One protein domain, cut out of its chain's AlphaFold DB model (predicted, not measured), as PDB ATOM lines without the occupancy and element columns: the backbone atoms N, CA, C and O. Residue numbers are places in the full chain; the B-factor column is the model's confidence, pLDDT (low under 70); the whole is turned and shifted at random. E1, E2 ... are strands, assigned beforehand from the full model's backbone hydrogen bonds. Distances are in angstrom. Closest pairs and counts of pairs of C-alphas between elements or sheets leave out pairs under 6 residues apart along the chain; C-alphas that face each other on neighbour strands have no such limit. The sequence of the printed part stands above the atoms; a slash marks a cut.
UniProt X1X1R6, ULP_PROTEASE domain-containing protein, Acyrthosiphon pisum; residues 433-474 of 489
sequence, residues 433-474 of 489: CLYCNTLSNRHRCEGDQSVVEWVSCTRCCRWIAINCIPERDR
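What this domain is: This is residues 433 to 474 of the 489 residues of the protein "ULP_PROTEASE domain-containing protein" of Acyrthosiphon pisum (UniProt X1X1R6). The printed part has little regular structure: a small two-strand hairpin, E1 and E2, with one long stretch without a named element, residues 433 to 453, before E1 and a shorter tail, residues 466 to 474, after E2. The loop before E1 reaches out to Asp 448 at one end of the longest axis, the hairpin's turn reaches Arg 459 at the other, and residues 466 to 474 lead off to one side. There are 42 printed residues, with no named helix and two named strands, E1 then E2, antiparallel; the class is all strand, with 6 residues in named elements. The whole is only just compact, close to loose, with a radius of gyration of the C-alphas of 10.4 A and spans of 32 by 25 by 14 A.

Where its parts are: E1 is residues 454 to 456, 6.9 A long, beginning at C-alpha 454 (190.743, 172.978, 191.619). E2 is residues 463 to 465, 6.9 A long, ending at C-alpha 465 (190.590, 173.783, 195.812).

How they stand to each other: E1 and E2 form a hairpin, antiparallel at 155 degrees between directions. C-alphas 454 and 465 face each other at 4.3 A. N 455 and O 464 are within hydrogen-bond range at 2.9 A.

The domain as a whole: The C-alphas of Asp 448 and Arg 459, the two farthest apart, are 32.0 A apart. The printed part has no cut. The link from E1 to E2 is short; residues 433 to 453 hold no named element. The pLDDT is under 70 at residues 444 to 451.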
ATOM      1  N   CYS A 433     195.165 169.859 198.863       91.69
ATOM      2  CA  CYS A 433     194.954 171.310 198.834       91.69
ATOM      3  C   CYS A 433     195.920 172.039 199.782       91.69
ATOM      4  O   CYS A 433     195.830 171.894 201.006       91.69
ATOM      5  N   LEU A 434     196.789 172.892 199.232       92.69
ATOM      6  CA  LEU A 434     197.794 173.662 199.976       92.69
ATOM      7  C   LEU A 434     197.195 174.553 201.086       92.69
ATOM      8  O   LEU A 434     197.812 174.742 202.133       92.69
ATOM      9  N   TYR A 435     195.994 175.106 200.873       93.31
ATOM     10  CA  TYR A 435     195.378 176.095 201.776       93.31
ATOM     11  C   TYR A 435     194.593 175.483 202.948       93.31
ATOM     12  O   TYR A 435     194.220 176.211 203.873       93.31
ATOM     13  N   CYS A 436     194.317 174.173 202.917       90.31
ATOM     14  CA  CYS A 436     193.563 173.491 203.975       90.31
ATOM     15  C   CYS A 436     194.084 172.098 204.371       90.31
ATOM     16  O   CYS A 436     193.548 171.512 205.309       90.31
ATOM     17  N   ASN A 437     195.127 171.584 203.710       90.62
ATOM     18  CA  ASN A 437     195.756 170.281 203.971       90.62
ATOM     19  C   ASN A 437     194.811 169.068 203.818       90.62
ATOM     20  O   ASN A 437     194.990 168.045 204.481       90.62
ATOM     21  N   THR A 438     193.802 169.174 202.950       86.44
ATOM     22  CA  THR A 438     192.805 168.119 202.707       86.44
ATOM     23  C   THR A 438     193.063 167.444 201.356       86.44
ATOM     24  O   THR A 438     193.363 168.117 200.372       86.44
ATOM     25  N   LEU A 439     192.953 166.113 201.324       83.12
ATOM     26  CA  LEU A 439     193.017 165.296 200.103       83.12
ATOM     27  C   LEU A 439     191.828 165.584 199.179       83.12
ATOM     28  O   LEU A 439     190.720 165.800 199.671       83.12
ATOM     29  N   SER A 440     192.033 165.501 197.864       80.25
ATOM     30  CA  SER A 440     191.003 165.742 196.843       80.25
ATOM     31  C   SER A 440     189.681 165.020 197.128       80.25
ATOM     32  O   SER A 440     188.636 165.657 197.241       80.25
ATOM     33  N   ASN A 441     189.744 163.714 197.397       75.75
ATOM     34  CA  ASN A 441     188.599 162.855 197.729       75.75
ATOM     35  C   ASN A 441     187.924 163.125 199.097       75.75
ATOM     36  O   ASN A 441     187.006 162.402 199.483       75.75
ATOM     37  N   ARG A 442     188.376 164.133 199.859       77.25
ATOM     38  CA  ARG A 442     187.781 164.567 201.139       77.25
ATOM     39  C   ARG A 442     187.252 166.001 201.109       77.25
ATOM     40  O   ARG A 442     186.662 166.434 202.102       77.25
ATOM     41  N   HIS A 443     187.446 166.736 200.013       76.00
ATOM     42  CA  HIS A 443     186.747 168.001 199.816       76.00
ATOM     43  C   HIS A 443     185.244 167.754 199.648       76.00
ATOM     44  O   HIS A 443     184.820 166.734 199.110       76.00
ATOM     45  N   ARG A 444     184.436 168.688 200.155       66.75
ATOM     46  CA  ARG A 444     182.983 168.700 199.972       66.75
ATOM     47  C   ARG A 444     182.610 169.867 199.075       66.75
ATOM     48  O   ARG A 444     183.182 170.947 199.229       66.75
ATOM     49  N   CYS A 445     181.659 169.620 198.190       63.28
ATOM     50  CA  CYS A 445     180.996 170.638 197.394       63.28
ATOM     51  C   CYS A 445     180.150 171.543 198.306       63.28
ATOM     52  O   CYS A 445     179.745 171.119 199.395       63.28
ATOM     53  N   GLU A 446     179.905 172.781 197.882       59.66
ATOM     54  CA  GLU A 446     179.087 173.747 198.621       59.66
ATOM     55  C   GLU A 446     177.834 174.086 197.790       59.66
ATOM     56  O   GLU A 446     177.924 174.335 196.590       59.66
ATOM     57  N   GLY A 447     176.651 174.048 198.415       64.25
ATOM     58  CA  GLY A 447     175.369 174.181 197.707       64.25
ATOM     59  C   GLY A 447     175.087 173.015 196.750       64.25
ATOM     60  O   GLY A 447     175.432 171.871 197.046       64.25
ATOM     61  N   ASP A 448     174.479 173.321 195.604       56.00
ATOM     62  CA  ASP A 448     174.067 172.349 194.574       56.00
ATOM     63  C   ASP A 448     175.222 171.871 193.667       56.00
ATOM     64  O   ASP A 448     175.007 171.154 192.688       56.00
ATOM     65  N   GLN A 449     176.465 172.257 193.972       61.59
ATOM     66  CA  GLN A 449     177.645 171.804 193.240       61.59
ATOM     67  C   GLN A 449     177.808 170.279 193.346       61.59
ATOM     68  O   GLN A 449     177.936 169.717 194.432       61.59
ATOM     69  N   SER A 450     177.895 169.592 192.207       61.91
ATOM     70  CA  SER A 450     178.206 168.155 192.147       61.91
ATOM     71  C   SER A 450     179.707 167.849 192.270       61.91
ATOM     72  O   SER A 450     180.088 166.693 192.451       61.91
ATOM     73  N   VAL A 451     180.560 168.878 192.198       67.44
ATOM     74  CA  VAL A 451     182.024 168.798 192.066       67.44
ATOM     75  C   VAL A 451     182.684 169.896 192.907       67.44
ATOM     76  O   VAL A 451     182.117 170.973 193.067       67.44
ATOM     77  N   VAL A 452     183.900 169.656 193.412       73.38
ATOM     78  CA  VAL A 452     184.787 170.728 193.902       73.38
ATOM     79  C   VAL A 452     185.854 170.993 192.856       73.38
ATOM     80  O   VAL A 452     186.596 170.080 192.504       73.38
ATOM     81  N   GLU A 453     185.946 172.236 192.400       84.19
ATOM     82  CA  GLU A 453     186.922 172.687 191.406       84.19
ATOM     83  C   GLU A 453     188.296 172.994 192.024       84.19
ATOM     84  O   GLU A 453     188.417 173.337 193.208       84.19
ATOM     85  N   TRP A 454     189.344 172.879 191.205       87.12
ATOM     86  CA  TRP A 454     190.743 172.978 191.619       87.12
ATOM     87  C   TRP A 454     191.569 173.780 190.619       87.12
ATOM     88  O   TRP A 454     191.412 173.621 189.412       87.12
ATOM     89  N   VAL A 455     192.514 174.557 191.139       87.25
ATOM     90  CA  VAL A 455     193.520 175.292 190.368       87.25
ATOM     91  C   VAL A 455     194.927 174.886 190.815       87.25
ATOM     92  O   VAL A 455     195.166 174.609 191.996       87.25
ATOM     93  N   SER A 456     195.865 174.844 189.870       87.12
ATOM     94  CA  SER A 456     197.294 174.660 190.133       87.12
ATOM     95  C   SER A 456     198.012 176.004 190.127       87.12
ATOM     96  O   SER A 456     197.697 176.877 189.325       87.12
ATOM     97  N   CYS A 457     198.997 176.184 191.001       87.44
ATOM     98  CA  CYS A 457     199.867 177.354 190.952       87.44
ATOM     99  C   CYS A 457     200.875 177.234 189.794       87.44
ATOM    100  O   CYS A 457     201.751 176.369 189.871       87.44
ATOM    101  N   THR A 458     200.851 178.135 188.803       84.81
ATOM    102  CA  THR A 458     201.739 178.096 187.614       84.81
ATOM    103  C   THR A 458     203.219 177.936 187.986       84.81
ATOM    104  O   THR A 458     203.971 177.206 187.344       84.81
ATOM    105  N   ARG A 459     203.653 178.600 189.065       85.44
ATOM    106  CA  ARG A 459     205.066 178.654 189.472       85.44
ATOM    107  C   ARG A 459     205.579 177.441 190.269       85.44
ATOM    108  O   ARG A 459     206.766 177.145 190.190       85.44
ATOM    109  N   CYS A 460     204.739 176.753 191.053       88.00
ATOM    110  CA  CYS A 460     205.175 175.647 191.933       88.00
ATOM    111  C   CYS A 460     204.352 174.357 191.817       88.00
ATOM    112  O   CYS A 460     204.567 173.434 192.600       88.00
ATOM    113  N   CYS A 461     203.383 174.303 190.900       85.38
ATOM    114  CA  CYS A 461     202.543 173.137 190.599       85.38
ATOM    115  C   CYS A 461     201.743 172.562 191.793       85.38
ATOM    116  O   CYS A 461     201.172 171.474 191.704       85.38
ATOM    117  N   ARG A 462     201.676 173.280 192.926       88.69
ATOM    118  CA  ARG A 462     200.849 172.916 194.085       88.69
ATOM    119  C   ARG A 462     199.386 173.259 193.810       88.69
ATOM    120  O   ARG A 462     199.083 174.339 193.304       88.69
ATOM    121  N   TRP A 463     198.493 172.362 194.218       89.25
ATOM    122  CA  TRP A 463     197.057 172.455 193.960       89.25
ATOM    123  C   TRP A 463     196.276 173.087 195.116       89.25
ATOM    124  O   TRP A 463     196.581 172.886 196.297       89.25
ATOM    125  N   ILE A 464     195.255 173.866 194.765       90.94
ATOM    126  CA  ILE A 464     194.342 174.549 195.679       90.94
ATOM    127  C   ILE A 464     192.908 174.281 195.200       90.94
ATOM    128  O   ILE A 464     192.587 174.524 194.040       90.94
ATOM    129  N   ALA A 465     192.027 173.817 196.089       89.00
ATOM    130  CA  ALA A 465     190.590 173.783 195.812       89.00
ATOM    131  C   ALA A 465     190.021 175.211 195.837       89.00
ATOM    132  O   ALA A 465     190.290 175.954 196.787       89.00
ATOM    133  N   ILE A 466     189.215 175.603 194.848       87.81
ATOM    134  CA  ILE A 466     188.812 177.009 194.656       87.81
ATOM    135  C   ILE A 466     187.985 177.541 195.845       87.81
ATOM    136  O   ILE A 466     188.201 178.666 196.298       87.81
ATOM    137  N   ASN A 467     187.161 176.703 196.490       85.94
ATOM    138  CA  ASN A 467     186.437 177.061 197.725       85.94
ATOM    139  C   ASN A 467     187.338 177.311 198.964       85.94
ATOM    140  O   ASN A 467     186.889 177.800 200.011       85.94
ATOM    141  N   CYS A 468     188.636 177.009 198.863       89.12
ATOM    142  CA  CYS A 468     189.636 177.361 199.865       89.12
ATOM    143  C   CYS A 468     190.331 178.703 199.610       89.12
ATOM    144  O   CYS A 468     190.945 179.232 200.540       89.12
ATOM    145  N   ILE A 469     190.193 179.270 198.409       89.62
ATOM    146  CA  ILE A 469     190.636 180.625 198.076       89.62
ATOM    147  C   ILE A 469     189.622 181.624 198.675       89.62
ATOM    148  O   ILE A 469     188.409 181.415 198.520       89.62
ATOM    149  N   PRO A 470     190.067 182.673 199.399       87.75
ATOM    150  CA  PRO A 470     189.181 183.733 199.887       87.75
ATOM    151  C   PRO A 470     188.489 184.446 198.724       87.75
ATOM    152  O   PRO A 470     189.108 184.657 197.693       87.75
ATOM    153  N   GLU A 471     187.228 184.843 198.881       86.12
ATOM    154  CA  GLU A 471     186.395 185.363 197.778       86.12
ATOM    155  C   GLU A 471     187.002 186.575 197.061       86.12
ATOM    156  O   GLU A 471     187.049 186.596 195.839       86.12
ATOM    157  N   ARG A 472     187.570 187.525 197.813       85.19
ATOM    158  CA  ARG A 472     188.308 188.688 197.278       85.19
ATOM    159  C   ARG A 472     189.614 188.354 196.533       85.19
ATOM    160  O   ARG A 472     190.187 189.235 195.910       85.19
ATOM    161  N   ASP A 473     190.094 187.116 196.658       85.00
ATOM    162  CA  ASP A 473     191.309 186.593 196.023       85.00
ATOM    163  C   ASP A 473     190.946 185.588 194.896       85.00
ATOM    164  O   ASP A 473     191.815 184.849 194.422       85.00
ATOM    165  N   ARG A 474     189.660 185.513 194.500       85.50
ATOM    166  CA  ARG A 474     189.175 184.716 193.361       85.50
ATOM    167  C   ARG A 474     189.166 185.529 192.067       85.50
ATOM    168  O   ARG A 474     189.088 186.751 192.099       85.50
TER     169      ARG A 474